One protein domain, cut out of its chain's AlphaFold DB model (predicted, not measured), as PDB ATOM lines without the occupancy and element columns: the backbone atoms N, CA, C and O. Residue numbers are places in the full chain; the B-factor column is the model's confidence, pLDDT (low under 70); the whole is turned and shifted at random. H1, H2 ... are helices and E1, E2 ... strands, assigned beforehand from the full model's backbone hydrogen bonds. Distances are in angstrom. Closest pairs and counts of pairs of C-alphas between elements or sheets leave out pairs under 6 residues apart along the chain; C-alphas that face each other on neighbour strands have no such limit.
ATOM      1  N   SER A   4      96.620 132.017 121.871       88.69
ATOM      2  CA  SER A   4      97.010 133.435 121.910       88.69
ATOM      3  C   SER A   4      97.587 133.872 123.260       88.69
ATOM      4  O   SER A   4      98.277 134.885 123.340       88.69
ATOM      5  N   GLN A   5      97.330 133.088 124.308       88.56
ATOM      6  CA  GLN A   5      97.830 133.304 125.668       88.56
ATOM      7  C   GLN A   5      98.873 132.254 126.076       88.56
ATOM      8  O   GLN A   5      99.300 132.223 127.228       88.56
ATOM      9  N   SER A   6      99.256 131.373 125.151       92.38
ATOM     10  CA  SER A   6     100.193 130.282 125.398       92.38
ATOM     11  C   SER A   6     101.610 130.638 124.962       92.38
ATOM     12  O   SER A   6     101.820 131.548 124.159       92.38
ATOM     13  N   PHE A   7     102.592 129.893 125.460       91.94
ATOM     14  CA  PHE A   7     103.971 130.006 124.999       91.94
ATOM     15  C   PHE A   7     104.649 128.635 124.952       91.94
ATOM     16  O   PHE A   7     104.392 127.760 125.784       91.94
ATOM     17  N   ALA A   8     105.518 128.455 123.958       92.25
ATOM     18  CA  ALA A   8     106.330 127.256 123.824       92.25
ATOM     19  C   ALA A   8     107.431 127.234 124.890       92.25
ATOM     20  O   ALA A   8     107.983 128.274 125.261       92.25
ATOM     21  N   ILE A   9     107.762 126.039 125.368       91.25
ATOM     22  CA  ILE A   9     108.824 125.835 126.348       91.25
ATOM     23  C   ILE A   9     109.778 124.739 125.894       91.25
ATOM     24  O   ILE A   9     109.428 123.849 125.120       91.25
ATOM     25  N   HIS A  10     110.984 124.773 126.448       90.00
ATOM     26  CA  HIS A  10     111.985 123.738 126.243       90.00
ATOM     27  C   HIS A  10     112.318 123.068 127.568       90.00
ATOM     28  O   HIS A  10     112.641 123.734 128.553       90.00
ATOM     29  N   LEU A  11     112.272 121.738 127.578       87.00
ATOM     30  CA  LEU A  11     112.804 120.944 128.675       87.00
ATOM     31  C   LEU A  11     114.304 120.789 128.447       87.00
ATOM     32  O   LEU A  11     114.721 120.165 127.474       87.00
ATOM     33  N   SER A  12     115.116 121.363 129.326       81.75
ATOM     34  CA  SER A  12     116.568 121.240 129.252       81.75
ATOM     35  C   SER A  12     117.149 121.064 130.644       81.75
ATOM     36  O   SER A  12     116.779 121.777 131.577       81.75
ATOM     37  N   ALA A  13     118.074 120.115 130.773       75.50
ATOM     38  CA  ALA A  13     118.944 120.012 131.942       75.50
ATOM     39  C   ALA A  13     120.131 120.989 131.855       75.50
ATOM     40  O   ALA A  13     120.839 121.199 132.840       75.50
ATOM     41  N   GLU A  14     120.363 121.580 130.681       73.25
ATOM     42  CA  GLU A  14     121.500 122.447 130.409       73.25
ATOM     43  C   GLU A  14     121.179 123.913 130.701       73.25
ATOM     44  O   GLU A  14     120.123 124.440 130.346       73.25
ATOM     45  N   SER A  15     122.138 124.607 131.313       70.44
ATOM     46  CA  SER A  15     122.083 126.052 131.496       70.44
ATOM     47  C   SER A  15     122.618 126.769 130.254       70.44
ATOM     48  O   SER A  15     123.828 126.778 130.010       70.44
ATOM     49  N   PHE A  16     121.733 127.419 129.500       81.81
ATOM     50  CA  PHE A  16     122.117 128.274 128.375       81.81
ATOM     51  C   PHE A  16     122.855 129.535 128.848       81.81
ATOM     52  O   PHE A  16     122.854 129.887 130.029       81.81
ATOM     53  N   LYS A  17     123.478 130.267 127.917       85.31
ATOM     54  CA  LYS A  17     124.117 131.551 128.248       85.31
ATOM     55  C   LYS A  17     123.102 132.535 128.837       85.31
ATOM     56  O   LYS A  17     123.392 133.152 129.858       85.31
ATOM     57  N   ASN A  18     121.927 132.633 128.212       89.31
ATOM     58  CA  ASN A  18     120.819 133.482 128.639       89.31
ATOM     59  C   ASN A  18     119.512 132.685 128.556       89.31
ATOM     60  O   ASN A  18     119.250 132.092 127.511       89.31
ATOM     61  N   TYR A  19     118.718 132.657 129.625       89.56
ATOM     62  CA  TYR A  19     117.432 131.953 129.647       89.56
ATOM     63  C   TYR A  19     116.539 132.427 130.798       89.56
ATOM     64  O   TYR A  19     117.024 132.921 131.817       89.56
ATOM     65  N   LEU A  20     115.230 132.238 130.628       90.00
ATOM     66  CA  LEU A  20     114.241 132.283 131.704       90.00
ATOM     67  C   LEU A  20     113.851 130.847 132.059       90.00
ATOM     68  O   LEU A  20     113.737 130.004 131.168       90.00
ATOM     69  N   ARG A  21     113.633 130.563 133.342       89.00
ATOM     70  CA  ARG A  21     113.107 129.270 133.798       89.00
ATOM     71  C   ARG A  21     112.040 129.447 134.867       89.00
ATOM     72  O   ARG A  21     112.030 130.446 135.577       89.00
ATOM     73  N   PHE A  22     111.182 128.448 134.999       88.25
ATOM     74  CA  PHE A  22     110.153 128.364 136.032       88.25
ATOM     75  C   PHE A  22     109.917 126.881 136.387       88.25
ATOM     76  O   PHE A  22     110.272 126.002 135.595       88.25
ATOM     77  N   PRO A  23     109.381 126.563 137.579       79.88
ATOM     78  CA  PRO A  23     109.125 125.184 137.988       79.88
ATOM     79  C   PRO A  23     108.039 124.513 137.130       79.88
ATOM     80  O   PRO A  23     107.014 125.108 136.818       79.88
ATOM     81  N   TYR A  24     108.251 123.238 136.797       72.31
ATOM     82  CA  TYR A  24     107.446 122.469 135.834       72.31
ATOM     83  C   TYR A  24     106.083 121.970 136.357       72.31
ATOM     84  O   TYR A  24     105.438 121.159 135.702       72.31
ATOM     85  N   SER A  25     105.635 122.391 137.541       64.31
ATOM     86  CA  SER A  25     104.605 121.685 138.322       64.31
ATOM     87  C   SER A  25     103.153 121.927 137.878       64.31
ATOM     88  O   SER A  25     102.279 122.068 138.730       64.31
ATOM     89  N   SER A  26     102.876 122.020 136.578       63.78
ATOM     90  CA  SER A  26     101.529 122.317 136.084       63.78
ATOM     91  C   SER A  26     101.052 121.285 135.068       63.78
ATOM     92  O   SER A  26     101.676 121.096 134.024       63.78
ATOM     93  N   ASP A  27      99.866 120.722 135.318       70.94
ATOM     94  CA  ASP A  27      99.084 119.921 134.357       70.94
ATOM     95  C   ASP A  27      98.697 120.721 133.094       70.94
ATOM     96  O   ASP A  27      98.067 120.205 132.173       70.94
ATOM     97  N   ARG A  28      99.051 122.010 133.053       81.88
ATOM     98  CA  ARG A  28      98.798 122.939 131.950       81.88
ATOM     99  C   ARG A  28      99.987 123.101 131.005       81.88
ATOM    100  O   ARG A  28      99.913 123.919 130.087       81.88
ATOM    101  N   ILE A  29     101.067 122.346 131.215       92.06
ATOM    102  CA  ILE A  29     102.057 122.098 130.167       92.06
ATOM    103  C   ILE A  29     101.580 120.887 129.374       92.06
ATOM    104  O   ILE A  29     101.492 119.776 129.901       92.06
ATOM    105  N   ILE A  30     101.275 121.119 128.104       93.88
ATOM    106  CA  ILE A  30     100.738 120.114 127.198       93.88
ATOM    107  C   ILE A  30     101.810 119.761 126.177       93.88
ATOM    108  O   ILE A  30     102.404 120.646 125.560       93.88
ATOM    109  N   ALA A  31     102.057 118.466 126.025       94.75
ATOM    110  CA  ALA A  31     102.859 117.918 124.948       94.75
ATOM    111  C   ALA A  31     101.962 117.665 123.728       94.75
ATOM    112  O   ALA A  31     100.878 117.083 123.864       94.75
ATOM    113  N   PHE A  32     102.424 118.086 122.554       95.38
ATOM    114  CA  PHE A  32     101.829 117.738 121.265       95.38
ATOM    115  C   PHE A  32     102.859 117.023 120.395       95.38
ATOM    116  O   PHE A  32     104.067 117.228 120.541       95.38
ATOM    117  N   ASN A  33     102.382 116.195 119.467       94.75
ATOM    118  CA  ASN A  33     103.249 115.541 118.495       94.75
ATOM    119  C   ASN A  33     103.727 116.559 117.446       94.75
ATOM    120  O   ASN A  33     102.949 116.974 116.583       94.75
ATOM    121  N   ILE A  34     105.017 116.900 117.497       91.00
ATOM    122  CA  ILE A  34     105.622 117.907 116.614       91.00
ATOM    123  C   ILE A  34     105.634 117.480 115.142       91.00
ATOM    124  O   ILE A  34     105.599 118.335 114.263       91.00
ATOM    125  N   GLU A  35     105.610 116.176 114.843       90.19
ATOM    126  CA  GLU A  35     105.541 115.684 113.460       90.19
ATOM    127  C   GLU A  35     104.277 116.214 112.765       90.19
ATOM    128  O   GLU A  35     104.312 116.584 111.596       90.19
ATOM    129  N   ARG A  36     103.165 116.348 113.508       90.38
ATOM    130  CA  ARG A  36     101.918 116.917 112.974       90.38
ATOM    131  C   ARG A  36     102.019 118.417 112.735       90.38
ATOM    132  O   ARG A  36     101.396 118.915 111.803       90.38
ATOM    133  N   THR A  37     102.806 119.125 113.542       86.44
ATOM    134  CA  THR A  37     103.107 120.545 113.326       86.44
ATOM    135  C   THR A  37     103.909 120.738 112.041       86.44
ATOM    136  O   THR A  37     103.593 121.635 111.266       86.44
ATOM    137  N   VAL A  38     104.897 119.875 111.778       88.12
ATOM    138  CA  VAL A  38     105.698 119.914 110.540       88.12
ATOM    139  C   VAL A  38     104.820 119.672 109.309       88.12
ATOM    140  O   VAL A  38     104.871 120.464 108.371       88.12
ATOM    141  N   ASP A  39     103.952 118.656 109.343       91.12
ATOM    142  CA  ASP A  39     103.000 118.386 108.252       91.12
ATOM    143  C   ASP A  39     102.053 119.583 108.010       91.12
ATOM    144  O   ASP A  39     101.751 119.935 106.871       91.12
ATOM    145  N   LEU A  40     101.583 120.241 109.079       90.56
ATOM    146  CA  LEU A  40     100.755 121.451 108.976       90.56
ATOM    147  C   LEU A  40     101.527 122.644 108.404       90.56
ATOM    148  O   LEU A  40     100.932 123.473 107.712       90.56
ATOM    149  N   PHE A  41     102.827 122.738 108.680       88.69
ATOM    150  CA  PHE A  41     103.671 123.822 108.189       88.69
ATOM    151  C   PHE A  41     103.834 123.771 106.667       88.69
ATOM    152  O   PHE A  41     103.761 124.820 106.036       88.69
ATOM    153  N   ALA A  42     103.908 122.576 106.069       88.44
ATOM    154  CA  ALA A  42     103.939 122.417 104.611       88.44
ATOM    155  C   ALA A  42     102.730 123.083 103.919       88.44
ATOM    156  O   ALA A  42     102.887 123.738 102.890       88.44
ATOM    157  N   TYR A  43     101.532 122.999 104.514       88.50
ATOM    158  CA  TYR A  43     100.347 123.704 104.004       88.50
ATOM    159  C   TYR A  43     100.462 125.231 104.129       88.50
ATOM    160  O   TYR A  43      99.972 125.950 103.263       88.50
ATOM    161  N   ILE A  44     101.085 125.741 105.197       85.19
ATOM    162  CA  ILE A  44     101.296 127.185 105.396       85.19
ATOM    163  C   ILE A  44     102.321 127.720 104.392       85.19
ATOM    164  O   ILE A  44     102.118 128.790 103.819       85.19
ATOM    165  N   GLU A  45     103.409 126.981 104.173       84.31
ATOM    166  CA  GLU A  45     104.425 127.327 103.178       84.31
ATOM    167  C   GLU A  45     103.814 127.384 101.778       84.31
ATOM    168  O   GLU A  45     103.997 128.370 101.066       84.31
ATOM    169  N   GLU A  46     103.012 126.382 101.419       82.94
ATOM    170  CA  GLU A  46     102.337 126.332 100.127       82.94
ATOM    171  C   GLU A  46     101.330 127.483  99.938       82.94
ATOM    172  O   GLU A  46     101.323 128.130  98.890       82.94
ATOM    173  N   GLU A  47     100.541 127.817 100.966       83.62
ATOM    174  CA  GLU A  47      99.641 128.983 100.957       83.62
ATOM    175  C   GLU A  47     100.403 130.317 100.803       83.62
ATOM    176  O   GLU A  47      99.895 131.258 100.187       83.62
ATOM    177  N   GLY A  48     101.624 130.407 101.342       80.81
ATOM    178  CA  GLY A  48     102.475 131.600 101.292       80.81
ATOM    179  C   GLY A  48     103.249 131.789  99.982       80.81
ATOM    180  O   GLY A  48     103.686 132.904  99.696       80.81
ATOM    181  N   MET A  49     103.411 130.735  99.179       79.25
ATOM    182  CA  MET A  49     104.201 130.751  97.938       79.25
ATOM    183  C   MET A  49     103.454 131.295  96.707       79.25
ATOM    184  O   MET A  49     104.069 131.553  95.672       79.25
ATOM    185  N   GLY A  50     102.145 131.539  96.807       68.69
ATOM    186  CA  GLY A  50     101.375 132.202  95.750       68.69
ATOM    187  C   GLY A  50     101.300 131.409  94.436       68.69
ATOM    188  O   GLY A  50     101.273 130.183  94.425       68.69
ATOM    189  N   SER A  51     101.224 132.109  93.298       67.44
ATOM    190  CA  SER A  51     100.982 131.502  91.975       67.44
ATOM    191  C   SER A  51     102.196 130.814  91.337       67.44
ATOM    192  O   SER A  51     102.092 130.334  90.210       67.44
ATOM    193  N   GLU A  52     103.354 130.815  91.999       67.81
ATOM    194  CA  GLU A  52     104.589 130.227  91.461       67.81
ATOM    195  C   GLU A  52     104.637 128.698  91.609       67.81
ATOM    196  O   GLU A  52     105.515 128.053  91.038       67.81
ATOM    197  N   TYR A  53     103.670 128.107  92.319       70.44
ATOM    198  CA  TYR A  53     103.635 126.680  92.614       70.44
ATOM    199  C   TYR A  53     102.347 125.999  92.158       70.44
ATOM    200  O   TYR A  53     101.271 126.591  92.075       70.44
ATOM    201  N   THR A  54     102.488 124.713  91.839       74.50
ATOM    202  CA  THR A  54     101.351 123.830  91.574       74.50
ATOM    203  C   THR A  54     100.781 123.379  92.918       74.50
ATOM    204  O   THR A  54     101.541 122.789  93.685       74.50
ATOM    205  N   PRO A  55      99.486 123.623  93.199       72.31
ATOM    206  CA  PRO A  55      98.845 123.113  94.405       72.31
ATOM    207  C   PRO A  55      99.048 121.601  94.535       72.31
ATOM    208  O   PRO A  55      98.853 120.881  93.555       72.31
ATOM    209  N   GLY A  56      99.421 121.140  95.723       72.81
ATOM    210  CA  GLY A  56      99.740 119.749  96.019       72.81
ATOM    211  C   GLY A  56     101.234 119.415  96.017       72.81
ATOM    212  O   GLY A  56     101.617 118.370  96.545       72.81
ATOM    213  N   MET A  57     102.111 120.296  95.512       79.12
ATOM    214  CA  MET A  57     103.537 119.969  95.329       79.12
ATOM    215  C   MET A  57     104.217 119.502  96.628       79.12
ATOM    216  O   MET A  57     105.067 118.610  96.590       79.12
ATOM    217  N   PHE A  58     103.818 120.064  97.771       77.50
ATOM    218  CA  PHE A  58     104.344 119.699  99.090       77.50
ATOM    219  C   PHE A  58     103.364 118.877  99.929       77.50
ATOM    220  O   PHE A  58     103.763 118.281 100.927       77.50
ATOM    221  N   THR A  59     102.092 118.815  99.532       86.31
ATOM    222  CA  THR A  59     101.001 118.349 100.396       86.31
ATOM    223  C   THR A  59     100.204 117.168  99.838       86.31
ATOM    224  O   THR A  59      99.403 116.592 100.570       86.31
ATOM    225  N   ASP A  60     100.457 116.719  98.604       86.44
ATOM    226  CA  ASP A  60      99.705 115.628  97.946       86.44
ATOM    227  C   ASP A  60      99.787 114.276  98.667       86.44
ATOM    228  O   ASP A  60      98.900 113.429  98.551       86.44
ATOM    229  N   HIS A  61     100.864 114.055  99.415       88.75
ATOM    230  CA  HIS A  61     101.075 112.845 100.207       88.75
ATOM    231  C   HIS A  61     100.591 112.992 101.658       88.75
ATOM    232  O   HIS A  61     100.624 112.018 102.418       88.75
ATOM    233  N   LEU A  62     100.149 114.190 102.051       91.62
ATOM    234  CA  LEU A  62      99.708 114.501 103.403       91.62
ATOM    235  C   LEU A  62      98.186 114.335 103.544       91.62
ATOM    236  O   LEU A  62      97.425 114.496 102.585       91.62
ATOM    237  N   PRO A  63      97.688 114.011 104.753       92.00
ATOM    238  CA  PRO A  63      96.270 114.145 105.051       92.00
ATOM    239  C   PRO A  63      95.828 115.602 104.894       92.00
ATOM    240  O   PRO A  63      96.621 116.513 105.105       92.00
ATOM    241  N   SER A  64      94.539 115.831 104.629       91.44
ATOM    242  CA  SER A  64      94.007 117.194 104.529       91.44
ATOM    243  C   SER A  64      94.366 118.057 105.745       91.44
ATOM    244  O   SER A  64      94.392 117.567 106.877       91.44
ATOM    245  N   LYS A  65      94.544 119.368 105.527       90.94
ATOM    246  CA  LYS A  65      94.828 120.352 106.588       90.94
ATOM    247  C   LYS A  65      93.906 120.193 107.802       90.94
ATOM    248  O   LYS A  65      94.378 120.132 108.932       90.94
ATOM    249  N   GLN A  66      92.596 120.039 107.578       92.62
ATOM    250  CA  GLN A  66      91.626 119.807 108.655       92.62
ATOM    251  C   GLN A  66      91.927 118.524 109.446       92.62
ATOM    252  O   GLN A  66      91.942 118.544 110.675       92.62
ATOM    253  N   ARG A  67      92.199 117.411 108.756       93.94
ATOM    254  CA  ARG A  67      92.513 116.135 109.407       93.94
ATOM    255  C   ARG A  67      93.816 116.210 110.198       93.94
ATOM    256  O   ARG A  67      93.889 115.648 111.288       93.94
ATOM    257  N   LEU A  68      94.825 116.908 109.685       93.44
ATOM    258  CA  LEU A  68      96.069 117.148 110.415       93.44
ATOM    259  C   LEU A  68      95.840 118.001 111.666       93.44
ATOM    260  O   LEU A  68      96.364 117.658 112.721       93.44
ATOM    261  N   MET A  69      95.008 119.046 111.595       92.31
ATOM    262  CA  MET A  69      94.630 119.841 112.771       92.31
ATOM    263  C   MET A  69      93.922 118.988 113.831       92.31
ATOM    264  O   MET A  69      94.232 119.095 115.017       92.31
ATOM    265  N   GLU A  70      93.006 118.107 113.420       94.75
ATOM    266  CA  GLU A  70      92.339 117.163 114.324       94.75
ATOM    267  C   GLU A  70      93.338 116.184 114.958       94.75
ATOM    268  O   GLU A  70      93.292 115.950 116.165       94.75
ATOM    269  N   GLN A  71      94.264 115.629 114.172       94.19
ATOM    270  CA  GLN A  71      95.308 114.721 114.658       94.19
ATOM    271  C   GLN A  71      96.266 115.406 115.630       94.19
ATOM    272  O   GLN A  71      96.559 114.853 116.690       94.19
ATOM    273  N   TYR A  72      96.718 116.612 115.295       93.38
ATOM    274  CA  TYR A  72      97.536 117.449 116.162       93.38
ATOM    275  C   TYR A  72      96.814 117.705 117.485       93.38
ATOM    276  O   TYR A  72      97.332 117.370 118.552       93.38
ATOM    277  N   TRP A  73      95.565 118.176 117.429       93.75
ATOM    278  CA  TRP A  73      94.786 118.445 118.630       93.75
ATOM    279  C   TRP A  73      94.559 117.184 119.464       93.75
ATOM    280  O   TRP A  73      94.642 117.238 120.686       93.75
ATOM    281  N   ASN A  74      94.298 116.038 118.837       94.81
ATOM    282  CA  ASN A  74      94.088 114.768 119.533       94.81
ATOM    283  C   ASN A  74      95.376 114.145 120.087       94.81
ATOM    284  O   ASN A  74      95.287 113.263 120.937       94.81
ATOM    285  N   SER A  75      96.554 114.612 119.665       94.44
ATOM    286  CA  SER A  75      97.842 114.186 120.231       94.44
ATOM    287  C   SER A  75      98.153 114.803 121.601       94.44
ATOM    288  O   SER A  75      99.115 114.389 122.253       94.44
ATOM    289  N   ARG A  76      97.342 115.782 122.029       93.31
ATOM    290  CA  ARG A  76      97.521 116.516 123.281       93.31
ATOM    291  C   ARG A  76      97.519 115.580 124.486       93.31
ATOM    292  O   ARG A  76      96.590 114.796 124.682       93.31
ATOM    293  N   MET A  77      98.520 115.730 125.338       93.75
ATOM    294  CA  MET A  77      98.583 115.059 126.634       93.75
ATOM    295  C   MET A  77      99.344 115.921 127.636       93.75
ATOM    296  O   MET A  77     100.096 116.812 127.241       93.75
ATOM    297  N   THR A  78      99.155 115.682 128.933       93.25
ATOM    298  CA  THR A  78      99.936 116.409 129.939       93.25
ATOM    299  C   THR A  78     101.419 116.073 129.785       93.25
ATOM    300  O   THR A  78     101.780 114.973 129.354       93.25
ATOM    301  N   LEU A  79     102.300 117.007 130.149       91.25
ATOM    302  CA  LEU A  79     103.737 116.742 130.158       91.25
ATOM    303  C   LEU A  79     104.073 115.511 131.017       91.25
ATOM    304  O   LEU A  79     104.897 114.691 130.620       91.25
ATOM    305  N   THR A  80     103.416 115.363 132.167       90.44
ATOM    306  CA  THR A  80     103.595 114.217 133.067       90.44
ATOM    307  C   THR A  80     103.298 112.900 132.353       90.44
ATOM    308  O   THR A  80     104.149 112.009 132.344       90.44
ATOM    309  N   ASP A  81     102.145 112.795 131.686       92.56
ATOM    310  CA  ASP A  81     101.767 111.588 130.944       92.56
ATOM    311  C   ASP A  81     102.727 111.325 129.780       92.56
ATOM    312  O   ASP A  81     103.107 110.180 129.525       92.56
ATOM    313  N   TYR A  82     103.160 112.379 129.081       93.25
ATOM    314  CA  TYR A  82     104.120 112.251 127.989       93.25
ATOM    315  C   TYR A  82     105.459 111.693 128.476       93.25
ATOM    316  O   TYR A  82     105.998 110.777 127.859       93.25
ATOM    317  N   LEU A  83     105.995 112.194 129.592       90.56
ATOM    318  CA  LEU A  83     107.276 111.732 130.132       90.56
ATOM    319  C   LEU A  83     107.241 110.254 130.548       90.56
ATOM    320  O   LEU A  83     108.277 109.589 130.468       90.56
ATOM    321  N   VAL A  84     106.069 109.746 130.942       93.25
ATOM    322  CA  VAL A  84     105.849 108.339 131.310       93.25
ATOM    323  C   VAL A  84     105.654 107.453 130.078       93.25
ATOM    324  O   VAL A  84     106.288 106.403 129.974       93.25
ATOM    325  N   HIS A  85     104.786 107.853 129.149       94.19
ATOM    326  CA  HIS A  85     104.332 106.981 128.061       94.19
ATOM    327  C   HIS A  85     105.078 107.175 126.740       94.19
ATOM    328  O   HIS A  85     105.167 106.226 125.965       94.19
ATOM    329  N   LYS A  86     105.591 108.384 126.476       91.31
ATOM    330  CA  LYS A  86     106.307 108.788 125.250       91.31
ATOM    331  C   LYS A  86     105.723 108.179 123.960       91.31
ATOM    332  O   LYS A  86     106.430 107.468 123.246       91.31
ATOM    333  N   PRO A  87     104.437 108.428 123.642       92.19
ATOM    334  CA  PRO A  87     103.760 107.789 122.507       92.19
ATOM    335  C   PRO A  87     104.258 108.264 121.131       92.19
ATOM    336  O   PRO A  87     103.884 107.691 120.110       92.19
ATOM    337  N   TYR A  88     105.086 109.307 121.094       90.62
ATOM    338  CA  TYR A  88     105.755 109.824 119.906       90.62
ATOM    339  C   TYR A  88     107.183 110.248 120.263       90.62
ATOM    340  O   TYR A  88     107.500 110.477 121.432       90.62
ATOM    341  N   LYS A  89     108.059 110.286 119.252       88.56
ATOM    342  CA  LYS A  89     109.504 110.482 119.433       88.56
ATOM    343  C   LYS A  89     109.843 111.904 119.873       88.56
ATOM    344  O   LYS A  89     110.695 112.092 120.742       88.56
ATOM    345  N   GLU A  90     109.200 112.883 119.247       90.25
ATOM    346  CA  GLU A  90     109.479 114.297 119.452       90.25
ATOM    347  C   GLU A  90     108.193 115.036 119.811       90.25
ATOM    348  O   GLU A  90     107.143 114.835 119.198       90.25
ATOM    349  N   ALA A  91     108.289 115.876 120.837       93.38
ATOM    350  CA  ALA A  91     107.182 116.655 121.349       93.38
ATOM    351  C   ALA A  91     107.522 118.135 121.302       93.38
ATOM    352  O   ALA A  91     108.635 118.538 121.648       93.38
ATOM    353  N   GLU A  92     106.526 118.935 120.963       94.31
ATOM    354  CA  GLU A  92     106.503 120.336 121.351       94.31
ATOM    355  C   GLU A  92     105.779 120.465 122.693       94.31
ATOM    356  O   GLU A  92     104.805 119.758 122.965       94.31
ATOM    357  N   TYR A  93     106.266 121.359 123.549       93.56
ATOM    358  CA  TYR A  93     105.680 121.602 124.860       93.56
ATOM    359  C   TYR A  93     105.130 123.017 124.898       93.56
ATOM    360  O   TYR A  93     105.870 123.982 124.689       93.56
ATOM    361  N   ILE A  94     103.844 123.142 125.194       93.75
ATOM    362  CA  ILE A  94     103.152 124.426 125.232       93.75
ATOM    363  C   ILE A  94     102.569 124.623 126.625       93.75
ATOM    364  O   ILE A  94     101.841 123.771 127.139       93.75
ATOM    365  N   CYS A  95     102.897 125.753 127.241       93.00
ATOM    366  CA  CYS A  95     102.310 126.167 128.504       93.00
ATOM    367  C   CYS A  95     101.063 127.017 128.234       93.00
ATOM    368  O   CYS A  95     101.144 128.055 127.578       93.00
ATOM    369  N   PHE A  96      99.916 126.580 128.757       91.38
ATOM    370  CA  PHE A  96      98.641 127.310 128.699       91.38
ATOM    371  C   PHE A  96      98.294 127.986 130.029       91.38
ATOM    372  O   PHE A  96      97.116 128.177 130.337       91.38
ATOM    373  N   ASP A  97      99.300 128.291 130.848       87.25
ATOM    374  CA  ASP A  97      99.098 128.897 132.156       87.25
ATOM    375  C   ASP A  97      99.811 130.231 132.290       87.25
ATOM    376  O   ASP A  97     100.861 130.475 131.695       87.25
ATOM    377  N   TYR A  98      99.248 131.077 133.143       86.06
ATOM    378  CA  TYR A  98      99.959 132.249 133.612       86.06
ATOM    379  C   TYR A  98     101.018 131.806 134.619       86.06
ATOM    380  O   TYR A  98     100.688 131.188 135.629       86.06
ATOM    381  N   ILE A  99     102.280 132.158 134.371       86.38
ATOM    382  CA  ILE A  99     103.358 131.930 135.334       86.38
ATOM    383  C   ILE A  99     103.520 133.192 136.179       86.38
ATOM    384  O   ILE A  99     103.918 134.235 135.650       86.38
ATOM    385  N   PRO A 100     103.237 133.130 137.492       88.12
ATOM    386  CA  PRO A 100     103.459 134.262 138.368       88.12
ATOM    387  C   PRO A 100     104.920 134.734 138.316       88.12
ATOM    388  O   PRO A 100     105.822 133.900 138.424       88.12
ATOM    389  N   PRO A 101     105.185 136.052 138.229       89.06
ATOM    390  CA  PRO A 101     106.540 136.585 138.099       89.06
ATOM    391  C   PRO A 101     107.503 136.123 139.195       89.06
ATOM    392  O   PRO A 101     108.681 135.933 138.927       89.06
ATOM    393  N   TYR A 102     107.007 135.880 140.413       88.81
ATOM    394  CA  TYR A 102     107.822 135.401 141.536       88.81
ATOM    395  C   TYR A 102     108.326 133.954 141.380       88.81
ATOM    396  O   TYR A 102     109.164 133.522 142.167       88.81
ATOM    397  N   LEU A 103     107.813 133.194 140.405       88.88
ATOM    398  CA  LEU A 103     108.290 131.850 140.056       88.88
ATOM    399  C   LEU A 103     109.271 131.848 138.878       88.88
ATOM    400  O   LEU A 103     109.823 130.795 138.558       88.88
ATOM    401  N   ILE A 104     109.462 132.992 138.215       90.44
ATOM    402  CA  ILE A 104     110.336 133.115 137.052       90.44
ATOM    403  C   ILE A 104     111.727 133.511 137.532       90.44
ATOM    404  O   ILE A 104     111.902 134.528 138.195       90.44
ATOM    405  N   GLU A 105     112.724 132.728 137.141       91.06
ATOM    406  CA  GLU A 105     114.129 133.054 137.353       91.06
ATOM    407  C   GLU A 105     114.792 133.393 136.023       91.06
ATOM    408  O   GLU A 105     114.591 132.708 135.015       91.06
ATOM    409  N   GLY A 106     115.611 134.440 136.031       91.00
ATOM    410  CA  GLY A 106     116.295 134.936 134.843       91.00
ATOM    411  C   GLY A 106     117.799 134.804 134.964       91.00
ATOM    412  O   GLY A 106     118.385 135.205 135.970       91.00
ATOM    413  N   TYR A 107     118.436 134.283 133.921       90.38
ATOM    414  CA  TYR A 107     119.881 134.124 133.855       90.38
ATOM    415  C   TYR A 107     120.452 134.875 132.654       90.38
ATOM    416  O   TYR A 107     119.972 134.713 131.533       90.38
ATOM    417  N   MET A 108     121.514 135.654 132.879       90.12
ATOM    418  CA  MET A 108     122.336 136.234 131.811       90.12
ATOM    419  C   MET A 108     123.809 135.948 132.073       90.12
ATOM    420  O   MET A 108     124.315 136.190 133.173       90.12
ATOM    421  N   ASN A 109     124.504 135.433 131.059       89.75
ATOM    422  CA  ASN A 109     125.852 134.873 131.187       89.75
ATOM    423  C   ASN A 109     125.971 133.910 132.384       89.75
ATOM    424  O   ASN A 109     126.921 134.007 133.161       89.75
ATOM    425  N   GLN A 110     124.972 133.037 132.564       84.88
ATOM    426  CA  GLN A 110     124.878 132.065 133.668       84.88
ATOM    427  C   GLN A 110     124.830 132.663 135.090       84.88
ATOM    428  O   GLN A 110     124.856 131.923 136.071       84.88
ATOM    429  N   LYS A 111     124.706 133.985 135.239       85.88
ATOM    430  CA  LYS A 111     124.454 134.645 136.530       85.88
ATOM    431  C   LYS A 111     122.957 134.873 136.693       85.88
ATOM    432  O   LYS A 111     122.305 135.172 135.700       85.88
ATOM    433  N   LYS A 112     122.422 134.748 137.911       88.38
ATOM    434  CA  LYS A 112     121.012 135.048 138.212       88.38
ATOM    435  C   LYS A 112     120.790 136.569 138.231       88.38
ATOM    436  O   LYS A 112     121.590 137.285 138.831       88.38
ATOM    437  N   TRP A 113     119.736 137.037 137.570       86.56
ATOM    438  CA  TRP A 113     119.346 138.452 137.446       86.56
ATOM    439  C   TRP A 113     117.926 138.736 137.934       86.56
ATOM    440  O   TRP A 113     117.660 139.854 138.371       86.56
TER     441      TRP A 113
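What this domain is: This is residues 4 to 113 of the 114 residues of an uncharacterized protein of Geomicrobium sp. JCM 19037 (UniProt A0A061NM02). A small three-stranded sheet, E1, E4 and E3, stands between two arms: a helical hairpin of H1 and H2 reaches away at one end, and a separate two-stranded ribbon of E2 and E5 lies beyond the other. The short helix H3 packs beside E3, and residues 48 to 53 stick out where the helical hairpin turns. The printed part has 110 residues, with three named helices and five named strands in the order E1, E2, E3, H1, H2, H3, E4, E5; both sheets, E1 - E4 - E3 and E2 - E5, are antiparallel. The class is mixed, helices and strands, with under half of the residues in named elements. The whole is loose, with a radius of gyration of the C-alphas of 17.7 A, and elongated, spanning 52 by 32 by 24 A.

Where its parts are: In the larger sheet, E1 is residues 7 to 9, beginning at C-alpha 7 (103.971, 130.006, 124.999), E4 is residues 91 to 95, 12.9 A long, and E3 is residues 29 to 33, 13.4 A long. H1, residues 34 to 48, is 20.8 A long and ends at C-alpha 48 (102.475, 131.600, 101.292). H2 is residues 65 to 74, 14.1 A long, and H3 is residues 79 to 85, 10.0 A long. E2 is residues 18 to 21, and E5, residues 105 to 108, ends at C-alpha 108 (122.336, 136.234, 131.811).

How they stand to each other: E4 is the inner strand. It is antiparallel to E3 at 151 degrees, with N 30 and O 94 at 2.9 A, and to E1 at 130 degrees, with N 9 and O 93 at 2.9 A. H3 is on this sheet at a height of 7.2 A, only just over none of its strands, with 2 of its 7 C-alphas falling on E3; the closest C-alphas of E3 and H3 are those of Ile 30 and Leu 79, 5.4 A apart. H1 only grazes the sheet with residues 34 to 37, and H2 only grazes it with residues 71 to 74. H1 and H2 touch as a hairpin, at a shallow tilt of 26 degrees, opposite ways; their closest C-alphas are those of Arg 36 and Tyr 72, 5.4 A apart. E2 and E5 are antiparallel at 174 degrees, with N 21 and O 105 at 2.9 A; both strands are apart from E1, E3 and E4. Each O i to N i+4 pair of H2 and H3 is within hydrogen-bond range, as are 10 of 11 in H1.

The domain as a whole: The two C-alphas farthest apart, those of Thr 54 and Lys 112, are 51.8 A apart. The printed part has no cut. The link from H1 to H2, 16 residues, is long. Mean pLDDT of the printed part is 87.2, with residues 25 to 26 and 50 to 52 under 70.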